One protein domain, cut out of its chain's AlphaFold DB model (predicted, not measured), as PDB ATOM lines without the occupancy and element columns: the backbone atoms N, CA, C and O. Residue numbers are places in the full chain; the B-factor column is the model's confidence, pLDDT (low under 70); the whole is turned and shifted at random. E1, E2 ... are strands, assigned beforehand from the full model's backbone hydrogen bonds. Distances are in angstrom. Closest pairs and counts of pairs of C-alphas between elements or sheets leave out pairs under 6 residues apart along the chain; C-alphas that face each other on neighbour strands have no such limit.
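This is residues 148 to 230 of the 411 residues of an uncharacterized protein of Phytomonas sp. isolate EM1 (UniProt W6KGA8). This is a loose, flat, looping chain with little regular structure, in which two small strand hairpins sit along the length: E1 and E2 in the middle, E3 and E4 toward one end, and the loops of residues 148 to 164 at the other end. Residues 208 to 230 fold back from E3 and E4 past the E1 and E2 hairpin. The printed part has 83 residues, 12 of them in four named strands, E1 to E4, with no named helix; the class is all strand, both sheets antiparallel. The radius of gyration of the C-alphas is 15.1 A, and the spans are 47 by 32 by 16 A.

E1 is residues 169 to 171, from C-alpha (286.843, 233.452, 75.494), and E2 178 to 180. E3 is 196 to 198; E4, 205 to 207, ends at (296.417, 243.615, 72.488).

E1 and E2 form an antiparallel hairpin, N 170 and O 179 being 2.8 A apart. In the E3 and E4 hairpin, also antiparallel, N 197 and O 206 are 2.8 A apart. E2 and E3 are apart.

The printed part has no cut. The E2 to E3 link is long, 15 residues. Residues 153 to 154, 165 to 168 and 181 to 182 have pLDDT under 70.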
ATOM      1  N   GLY A 148     289.481 230.256  97.386       76.50
ATOM      2  CA  GLY A 148     290.822 229.975  96.850       76.50
ATOM      3  C   GLY A 148     291.002 228.613  96.166       76.50
ATOM      4  O   GLY A 148     292.126 228.155  96.009       76.50
ATOM      5  N   HIS A 149     289.916 227.924  95.805       80.38
ATOM      6  CA  HIS A 149     289.977 226.560  95.278       80.38
ATOM      7  C   HIS A 149     290.504 226.568  93.844       80.38
ATOM      8  O   HIS A 149     290.043 227.382  93.042       80.38
ATOM      9  N   ALA A 150     291.459 225.694  93.537       78.75
ATOM     10  CA  ALA A 150     291.920 225.464  92.175       78.75
ATOM     11  C   ALA A 150     290.943 224.513  91.478       78.75
ATOM     12  O   ALA A 150     290.645 223.443  92.001       78.75
ATOM     13  N   ASN A 151     290.428 224.933  90.331       71.75
ATOM     14  CA  ASN A 151     289.467 224.193  89.527       71.75
ATOM     15  C   ASN A 151     290.116 223.790  88.205       71.75
ATOM     16  O   ASN A 151     290.903 224.587  87.694       71.75
ATOM     17  N   PRO A 152     289.753 222.642  87.619       74.62
ATOM     18  CA  PRO A 152     290.135 222.274  86.261       74.62
ATOM     19  C   PRO A 152     289.773 223.353  85.227       74.62
ATOM     20  O   PRO A 152     288.824 224.121  85.400       74.62
ATOM     21  N   GLY A 153     290.541 223.437  84.139       63.66
ATOM     22  CA  GLY A 153     290.419 224.514  83.147       63.66
ATOM     23  C   GLY A 153     289.164 224.521  82.280       63.66
ATOM     24  O   GLY A 153     288.983 225.457  81.499       63.66
ATOM     25  N   ASP A 154     288.354 223.477  82.364       65.00
ATOM     26  CA  ASP A 154     287.069 223.285  81.697       65.00
ATOM     27  C   ASP A 154     285.859 223.546  82.611       65.00
ATOM     28  O   ASP A 154     284.742 223.623  82.110       65.00
ATOM     29  N   GLU A 155     286.074 223.760  83.913       72.50
ATOM     30  CA  GLU A 155     285.000 224.046  84.867       72.50
ATOM     31  C   GLU A 155     284.631 225.537  84.882       72.50
ATOM     32  O   GLU A 155     285.458 226.395  85.196       72.50
ATOM     33  N   GLU A 156     283.370 225.863  84.585       74.75
ATOM     34  CA  GLU A 156     282.838 227.240  84.627       74.75
ATOM     35  C   GLU A 156     282.355 227.633  86.033       74.75
ATOM     36  O   GLU A 156     282.242 228.813  86.375       74.75
ATOM     37  N   ASN A 157     282.123 226.638  86.887       84.00
ATOM     38  CA  ASN A 157     281.741 226.812  88.277       84.00
ATOM     39  C   ASN A 157     282.874 226.353  89.187       84.00
ATOM     40  O   ASN A 157     283.476 225.303  88.996       84.00
ATOM     41  N   CYS A 158     283.146 227.128  90.233       82.00
ATOM     42  CA  CYS A 158     284.070 226.678  91.261       82.00
ATOM     43  C   CYS A 158     283.511 225.429  91.958       82.00
ATOM     44  O   CYS A 158     282.467 225.512  92.606       82.00
ATOM     45  N   MET A 159     284.239 224.313  91.930       85.44
ATOM     46  CA  MET A 159     283.814 223.037  92.522       85.44
ATOM     47  C   MET A 159     283.600 223.110  94.043       85.44
ATOM     48  O   MET A 159     282.903 222.277  94.614       85.44
ATOM     49  N   LYS A 160     284.180 224.110  94.722       87.56
ATOM     50  CA  LYS A 160     284.045 224.286  96.177       87.56
ATOM     51  C   LYS A 160     282.920 225.237  96.587       87.56
ATOM     52  O   LYS A 160     282.223 224.961  97.554       87.56
ATOM     53  N   CYS A 161     282.778 226.384  95.922       90.38
ATOM     54  CA  CYS A 161     281.812 227.419  96.332       90.38
ATOM     55  C   CYS A 161     280.695 227.667  95.312       90.38
ATOM     56  O   CYS A 161     279.863 228.540  95.532       90.38
ATOM     57  N   GLY A 162     280.696 226.955  94.184       87.56
ATOM     58  CA  GLY A 162     279.713 227.099  93.111       87.56
ATOM     59  C   GLY A 162     279.827 228.395  92.309       87.56
ATOM     60  O   GLY A 162     279.088 228.563  91.339       87.56
ATOM     61  N   GLN A 163     280.744 229.303  92.676       83.25
ATOM     62  CA  GLN A 163     280.904 230.589  92.003       83.25
ATOM     63  C   GLN A 163     281.143 230.374  90.512       83.25
ATOM     64  O   GLN A 163     282.183 229.846  90.115       83.25
ATOM     65  N   HIS A 164     280.184 230.825  89.712       77.62
ATOM     66  CA  HIS A 164     280.302 230.845  88.268       77.62
ATOM     67  C   HIS A 164     281.287 231.944  87.869       77.62
ATOM     68  O   HIS A 164     281.144 233.107  88.274       77.62
ATOM     69  N   ILE A 165     282.294 231.582  87.087       67.06
ATOM     70  CA  ILE A 165     283.086 232.544  86.334       67.06
ATOM     71  C   ILE A 165     282.414 232.715  84.983       67.06
ATOM     72  O   ILE A 165     282.122 231.740  84.315       67.06
ATOM     73  N   THR A 166     282.154 233.947  84.547       62.78
ATOM     74  CA  THR A 166     281.853 234.171  83.129       62.78
ATOM     75  C   THR A 166     283.145 233.950  82.353       62.78
ATOM     76  O   THR A 166     284.067 234.765  82.514       62.78
ATOM     77  N   PRO A 167     283.255 232.888  81.538       56.19
ATOM     78  CA  PRO A 167     284.461 232.639  80.778       56.19
ATOM     79  C   PRO A 167     284.651 233.777  79.787       56.19
ATOM     80  O   PRO A 167     283.845 233.996  78.886       56.19
ATOM     81  N   SER A 168     285.732 234.528  79.932       65.12
ATOM     82  CA  SER A 168     286.238 235.304  78.807       65.12
ATOM     83  C   SER A 168     286.834 234.317  77.799       65.12
ATOM     84  O   SER A 168     287.734 233.551  78.134       65.12
ATOM     85  N   GLU A 169     286.317 234.291  76.576       73.94
ATOM     86  CA  GLU A 169     286.843 233.452  75.494       73.94
ATOM     87  C   GLU A 169     287.933 234.210  74.711       73.94
ATOM     88  O   GLU A 169     287.853 235.429  74.534       73.94
ATOM     89  N   TRP A 170     288.941 233.499  74.199       76.06
ATOM     90  CA  TRP A 170     289.860 234.018  73.181       76.06
ATOM     91  C   TRP A 170     289.870 233.138  71.931       76.06
ATOM     92  O   TRP A 170     289.884 231.907  71.995       76.06
ATOM     93  N   GLU A 171     289.902 233.788  70.770       79.56
ATOM     94  CA  GLU A 171     289.946 233.133  69.463       79.56
ATOM     95  C   GLU A 171     291.393 232.910  69.004       79.56
ATOM     96  O   GLU A 171     292.194 233.848  68.887       79.56
ATOM     97  N   CYS A 172     291.741 231.661  68.691       80.25
ATOM     98  CA  CYS A 172     293.057 231.332  68.171       80.25
ATOM     99  C   CYS A 172     293.261 231.870  66.755       80.25
ATOM    100  O   CYS A 172     292.541 231.522  65.828       80.25
ATOM    101  N   GLN A 173     294.342 232.620  66.557       80.50
ATOM    102  CA  GLN A 173     294.646 233.259  65.274       80.50
ATOM    103  C   GLN A 173     295.097 232.333  64.151       80.50
ATOM    104  O   GLN A 173     295.270 232.780  63.025       80.50
ATOM    105  N   GLN A 174     295.329 231.063  64.457       82.75
ATOM    106  CA  GLN A 174     295.795 230.088  63.475       82.75
ATOM    107  C   GLN A 174     294.665 229.163  63.019       82.75
ATOM    108  O   GLN A 174     294.638 228.746  61.868       82.75
ATOM    109  N   CYS A 175     293.736 228.837  63.921       81.94
ATOM    110  CA  CYS A 175     292.701 227.832  63.676       81.94
ATOM    111  C   CYS A 175     291.278 228.291  64.002       81.94
ATOM    112  O   CYS A 175     290.371 227.473  63.910       81.94
ATOM    113  N   ALA A 176     291.091 229.541  64.436       84.94
ATOM    114  CA  ALA A 176     289.825 230.111  64.909       84.94
ATOM    115  C   ALA A 176     289.169 229.390  66.101       84.94
ATOM    116  O   ALA A 176     287.993 229.595  66.382       84.94
ATOM    117  N   ALA A 177     289.911 228.539  66.818       82.56
ATOM    118  CA  ALA A 177     289.394 227.867  68.007       82.56
ATOM    119  C   ALA A 177     288.997 228.885  69.071       82.56
ATOM    120  O   ALA A 177     289.820 229.734  69.416       82.56
ATOM    121  N   LEU A 178     287.806 228.745  69.645       79.62
ATOM    122  CA  LEU A 178     287.409 229.490  70.837       79.62
ATOM    123  C   LEU A 178     287.916 228.762  72.080       79.62
ATOM    124  O   LEU A 178     287.547 227.625  72.349       79.62
ATOM    125  N   ASN A 179     288.818 229.404  72.809       75.56
ATOM    126  CA  ASN A 179     289.483 228.851  73.980       75.56
ATOM    127  C   ASN A 179     289.083 229.645  75.222       75.56
ATOM    128  O   ASN A 179     288.845 230.848  75.148       75.56
ATOM    129  N   HIS A 180     289.111 229.000  76.380       74.25
ATOM    130  CA  HIS A 180     288.979 229.688  77.659       74.25
ATOM    131  C   HIS A 180     290.207 230.594  77.928       74.25
ATOM    132  O   HIS A 180     291.331 230.191  77.618       74.25
ATOM    133  N   LEU A 181     290.039 231.801  78.506       69.06
ATOM    134  CA  LEU A 181     291.152 232.749  78.780       69.06
ATOM    135  C   LEU A 181     292.261 232.158  79.650       69.06
ATOM    136  O   LEU A 181     293.419 232.541  79.510       69.06
ATOM    137  N   SER A 182     291.914 231.221  80.535       67.56
ATOM    138  CA  SER A 182     292.899 230.509  81.358       67.56
ATOM    139  C   SER A 182     293.810 229.590  80.541       67.56
ATOM    140  O   SER A 182     294.839 229.170  81.061       67.56
ATOM    141  N   ARG A 183     293.477 229.279  79.277       70.88
ATOM    142  CA  ARG A 183     294.297 228.437  78.398       70.88
ATOM    143  C   ARG A 183     295.325 229.292  77.648       70.88
ATOM    144  O   ARG A 183     294.980 229.876  76.623       70.88
ATOM    145  N   PRO A 184     296.610 229.310  78.043       73.38
ATOM    146  CA  PRO A 184     297.685 229.899  77.258       73.38
ATOM    147  C   PRO A 184     297.973 229.131  75.973       73.38
ATOM    148  O   PRO A 184     298.724 229.643  75.156       73.38
ATOM    149  N   ARG A 185     297.443 227.915  75.773       80.06
ATOM    150  CA  ARG A 185     297.566 227.169  74.511       80.06
ATOM    151  C   ARG A 185     296.200 226.851  73.938       80.06
ATOM    152  O   ARG A 185     295.304 226.425  74.664       80.06
ATOM    153  N   CYS A 186     296.086 226.988  72.624       80.00
ATOM    154  CA  CYS A 186     294.894 226.596  71.902       80.00
ATOM    155  C   CYS A 186     294.587 225.105  72.126       80.00
ATOM    156  O   CYS A 186     295.487 224.274  72.014       80.00
ATOM    157  N   PHE A 187     293.335 224.749  72.418       79.75
ATOM    158  CA  PHE A 187     292.943 223.349  72.610       79.75
ATOM    159  C   PHE A 187     293.039 222.530  71.313       79.75
ATOM    160  O   PHE A 187     293.310 221.339  71.381       79.75
ATOM    161  N   ASN A 188     292.853 223.169  70.151       81.19
ATOM    162  CA  ASN A 188     292.875 222.504  68.849       81.19
ATOM    163  C   ASN A 188     294.296 222.418  68.260       81.19
ATOM    164  O   ASN A 188     294.777 221.340  67.947       81.19
ATOM    165  N   CYS A 189     295.004 223.545  68.116       81.88
ATOM    166  CA  CYS A 189     296.318 223.569  67.452       81.88
ATOM    167  C   CYS A 189     297.517 223.692  68.409       81.88
ATOM    168  O   CYS A 189     298.652 223.817  67.953       81.88
ATOM    169  N   HIS A 190     297.287 223.734  69.727       82.44
ATOM    170  CA  HIS A 190     298.312 223.839  70.783       82.44
ATOM    171  C   HIS A 190     299.247 225.059  70.719       82.44
ATOM    172  O   HIS A 190     300.184 225.188  71.520       82.44
ATOM    173  N   ARG A 191     298.966 226.005  69.814       79.88
ATOM    174  CA  ARG A 191     299.682 227.275  69.697       79.88
ATOM    175  C   ARG A 191     299.494 228.099  70.962       79.88
ATOM    176  O   ARG A 191     298.380 228.178  71.477       79.88
ATOM    177  N   LEU A 192     300.565 228.736  71.425       78.88
ATOM    178  CA  LEU A 192     300.467 229.709  72.507       78.88
ATOM    179  C   LEU A 192     299.576 230.886  72.092       78.88
ATOM    180  O   LEU A 192     299.621 231.310  70.933       78.88
ATOM    181  N   ILE A 193     298.791 231.404  73.036       75.44
ATOM    182  CA  ILE A 193     298.067 232.659  72.878       75.44
ATOM    183  C   ILE A 193     299.100 233.759  72.576       75.44
ATOM    184  O   ILE A 193     300.051 233.941  73.341       75.44
ATOM    185  N   PRO A 194     299.000 234.452  71.431       73.69
ATOM    186  CA  PRO A 194     299.906 235.552  71.137       73.69
ATOM    187  C   PRO A 194     299.583 236.732  72.057       73.69
ATOM    188  O   PRO A 194     298.442 236.901  72.464       73.69
ATOM    189  N   MET A 195     300.562 237.574  72.385       72.31
ATOM    190  CA  MET A 195     300.306 238.752  73.231       72.31
ATOM    191  C   MET A 195     299.587 239.878  72.477       72.31
ATOM    192  O   MET A 195     298.901 240.703  73.078       72.31
ATOM    193  N   HIS A 196     299.745 239.911  71.158       78.56
ATOM    194  CA  HIS A 196     299.224 240.954  70.289       78.56
ATOM    195  C   HIS A 196     298.781 240.379  68.942       78.56
ATOM    196  O   HIS A 196     299.184 239.283  68.548       78.56
ATOM    197  N   TRP A 197     297.966 241.141  68.222       79.19
ATOM    198  CA  TRP A 197     297.673 240.941  66.809       79.19
ATOM    199  C   TRP A 197     298.043 242.185  66.015       79.19
ATOM    200  O   TRP A 197     298.054 243.298  66.540       79.19
ATOM    201  N   THR A 198     298.366 241.982  64.746       84.94
ATOM    202  CA  THR A 198     298.759 243.052  63.833       84.94
ATOM    203  C   THR A 198     297.540 243.496  63.041       84.94
ATOM    204  O   THR A 198     296.887 242.674  62.396       84.94
ATOM    205  N   CYS A 199     297.218 244.787  63.088       86.38
ATOM    206  CA  CYS A 199     296.104 245.332  62.328       86.38
ATOM    207  C   CYS A 199     296.338 245.211  60.816       86.38
ATOM    208  O   CYS A 199     297.354 245.668  60.305       86.38
ATOM    209  N   GLY A 200     295.382 244.649  60.074       85.81
ATOM    210  CA  GLY A 200     295.495 244.538  58.615       85.81
ATOM    211  C   GLY A 200     295.437 245.882  57.876       85.81
ATOM    212  O   GLY A 200     295.914 245.967  56.751       85.81
ATOM    213  N   GLN A 201     294.868 246.926  58.495       89.38
ATOM    214  CA  GLN A 201     294.718 248.249  57.877       89.38
ATOM    215  C   GLN A 201     295.912 249.171  58.147       89.38
ATOM    216  O   GLN A 201     296.445 249.766  57.217       89.38
ATOM    217  N   CYS A 202     296.334 249.289  59.408       91.81
ATOM    218  CA  CYS A 202     297.377 250.233  59.826       91.81
ATOM    219  C   CYS A 202     298.638 249.559  60.391       91.81
ATOM    220  O   CYS A 202     299.560 250.248  60.800       91.81
ATOM    221  N   GLN A 203     298.689 248.223  60.431       90.44
ATOM    222  CA  GLN A 203     299.816 247.423  60.941       90.44
ATOM    223  C   GLN A 203     300.162 247.614  62.429       90.44
ATOM    224  O   GLN A 203     301.083 246.974  62.933       90.44
ATOM    225  N   THR A 204     299.379 248.395  63.172       89.19
ATOM    226  CA  THR A 204     299.555 248.592  64.614       89.19
ATOM    227  C   THR A 204     299.383 247.290  65.386       89.19
ATOM    228  O   THR A 204     298.418 246.542  65.184       89.19
ATOM    229  N   LEU A 205     300.305 247.044  66.317       82.69
ATOM    230  CA  LEU A 205     300.211 245.942  67.265       82.69
ATOM    231  C   LEU A 205     299.176 246.282  68.334       82.69
ATOM    232  O   LEU A 205     299.338 247.213  69.119       82.69
ATOM    233  N   THR A 206     298.098 245.515  68.352       78.00
ATOM    234  CA  THR A 206     296.986 245.673  69.285       78.00
ATOM    235  C   THR A 206     296.958 244.482  70.242       78.00
ATOM    236  O   THR A 206     297.332 243.374  69.859       78.00
ATOM    237  N   SER A 207     296.546 244.693  71.495       77.81
ATOM    238  CA  SER A 207     296.417 243.615  72.488       77.81
ATOM    239  C   SER A 207     295.574 242.464  71.942       77.81
ATOM    240  O   SER A 207     294.540 242.694  71.316       77.81
ATOM    241  N   ILE A 208     295.974 241.220  72.221       73.56
ATOM    242  CA  ILE A 208     295.232 240.021  71.797       73.56
ATOM    243  C   ILE A 208     293.771 239.999  72.266       73.56
ATOM    244  O   ILE A 208     292.925 239.393  71.606       73.56
ATOM    245  N   TYR A 209     293.495 240.674  73.382       71.56
ATOM    246  CA  TYR A 209     292.179 240.756  74.008       71.56
ATOM    247  C   TYR A 209     291.274 241.825  73.387       71.56
ATOM    248  O   TYR A 209     290.057 241.766  73.560       71.56
ATOM    249  N   ASP A 210     291.835 242.780  72.644       75.81
ATOM    250  CA  ASP A 210     291.049 243.834  72.012       75.81
ATOM    251  C   ASP A 210     290.510 243.339  70.662       75.81
ATOM    252  O   ASP A 210     291.256 242.834  69.818       75.81
ATOM    253  N   LYS A 211     289.198 243.501  70.447       78.00
ATOM    254  CA  LYS A 211     288.518 243.143  69.187       78.00
ATOM    255  C   LYS A 211     288.642 244.215  68.105       78.00
ATOM    256  O   LYS A 211     288.383 243.935  66.939       78.00
ATOM    257  N   VAL A 212     289.038 245.421  68.494       85.31
ATOM    258  CA  VAL A 212     289.229 246.577  67.615       85.31
ATOM    259  C   VAL A 212     290.659 247.073  67.732       85.31
ATOM    260  O   VAL A 212     291.259 247.015  68.805       85.31
ATOM    261  N   CYS A 213     291.218 247.543  66.625       85.69
ATOM    262  CA  CYS A 213     292.535 248.151  66.593       85.69
ATOM    263  C   CYS A 213     292.536 249.419  67.452       85.69
ATOM    264  O   CYS A 213     291.663 250.271  67.300       85.69
ATOM    265  N   ARG A 214     293.545 249.578  68.316       88.44
ATOM    266  CA  ARG A 214     293.650 250.750  69.202       88.44
ATOM    267  C   ARG A 214     293.871 252.077  68.484       88.44
ATOM    268  O   ARG A 214     293.592 253.114  69.067       88.44
ATOM    269  N   GLU A 215     294.393 252.048  67.262       87.12
ATOM    270  CA  GLU A 215     294.784 253.262  66.543       87.12
ATOM    271  C   GLU A 215     293.752 253.673  65.494       87.12
ATOM    272  O   GLU A 215     293.249 254.790  65.524       87.12
ATOM    273  N   CYS A 216     293.377 252.762  64.593       92.50
ATOM    274  CA  CYS A 216     292.415 253.063  63.529       92.50
ATOM    275  C   CYS A 216     290.973 252.631  63.842       92.50
ATOM    276  O   CYS A 216     290.083 252.857  63.027       92.50
ATOM    277  N   GLY A 217     290.730 251.957  64.973       90.19
ATOM    278  CA  GLY A 217     289.400 251.472  65.362       90.19
ATOM    279  C   GLY A 217     288.859 250.307  64.526       90.19
ATOM    280  O   GLY A 217     287.749 249.847  64.779       90.19
ATOM    281  N   SER A 218     289.612 249.808  63.541       89.56
ATOM    282  CA  SER A 218     289.142 248.712  62.691       89.56
ATOM    283  C   SER A 218     288.985 247.404  63.461       89.56
ATOM    284  O   SER A 218     289.822 247.045  64.289       89.56
ATOM    285  N   GLU A 219     287.901 246.684  63.185       86.06
ATOM    286  CA  GLU A 219     287.667 245.372  63.776       86.06
ATOM    287  C   GLU A 219     288.708 244.361  63.300       86.06
ATOM    288  O   GLU A 219     289.142 244.347  62.143       86.06
ATOM    289  N   ARG A 220     289.094 243.479  64.214       81.62
ATOM    290  CA  ARG A 220     289.947 242.343  63.914       81.62
ATOM    291  C   ARG A 220     289.269 241.443  62.882       81.62
ATOM    292  O   ARG A 220     288.130 241.021  63.066       81.62
ATOM    293  N   ALA A 221     290.004 241.090  61.830       79.69
ATOM    294  CA  ALA A 221     289.509 240.157  60.828       79.69
ATOM    295  C   ALA A 221     289.219 238.775  61.458       79.69
ATOM    296  O   ALA A 221     290.080 238.251  62.173       79.69
ATOM    297  N   PRO A 222     288.044 238.172  61.190       72.69
ATOM    298  CA  PRO A 222     287.709 236.850  61.706       72.69
ATOM    299  C   PRO A 222     288.595 235.783  61.054       72.69
ATOM    300  O   PRO A 222     288.767 235.770  59.829       72.69
ATOM    301  N   VAL A 223     289.143 234.870  61.857       79.31
ATOM    302  CA  VAL A 223     289.925 233.741  61.341       79.31
ATOM    303  C   VAL A 223     288.977 232.603  60.962       79.31
ATOM    304  O   VAL A 223     287.976 232.355  61.628       79.31
ATOM    305  N   GLN A 224     289.266 231.901  59.863       78.56
ATOM    306  CA  GLN A 224     288.469 230.740  59.459       78.56
ATOM    307  C   GLN A 224     288.875 229.496  60.267       78.56
ATOM    308  O   GLN A 224     290.076 229.288  60.473       78.56
ATOM    309  N   PRO A 225     287.921 228.640  60.680       77.62
ATOM    310  CA  PRO A 225     288.229 227.379  61.342       77.62
ATOM    311  C   PRO A 225     289.097 226.483  60.456       77.62
ATOM    312  O   PRO A 225     288.728 226.185  59.320       77.62
ATOM    313  N   ARG A 226     290.241 226.039  60.978       77.25
ATOM    314  CA  ARG A 226     291.178 225.146  60.274       77.25
ATOM    315  C   ARG A 226     291.544 223.957  61.146       77.25
ATOM    316  O   ARG A 226     291.629 224.097  62.371       77.25
ATOM    317  N   ASN A 227     291.780 222.802  60.527       75.94
ATOM    318  CA  ASN A 227     292.294 221.657  61.268       75.94
ATOM    319  C   ASN A 227     293.787 221.854  61.570       75.94
ATOM    320  O   ASN A 227     294.485 222.536  60.816       75.94
ATOM    321  N   PRO A 228     294.309 221.248  62.649       74.62
ATOM    322  CA  PRO A 228     295.729 221.336  62.990       74.62
ATOM    323  C   PRO A 228     296.659 220.869  61.862       74.62
ATOM    324  O   PRO A 228     297.722 221.460  61.675       74.62
ATOM    325  N   SER A 229     296.239 219.859  61.094       74.06
ATOM    326  CA  SER A 229     296.968 219.332  59.934       74.06
ATOM    327  C   SER A 229     297.179 220.395  58.852       74.06
ATOM    328  O   SER A 229     298.304 220.587  58.402       74.06
ATOM    329  N   ASP A 230     296.139 221.170  58.532       73.00
ATOM    330  CA  ASP A 230     296.183 222.209  57.490       73.00
ATOM    331  C   ASP A 230     297.117 223.378  57.877       73.00
ATOM    332  O   ASP A 230     297.670 224.075  57.033       73.00
TER     333      ASP A 230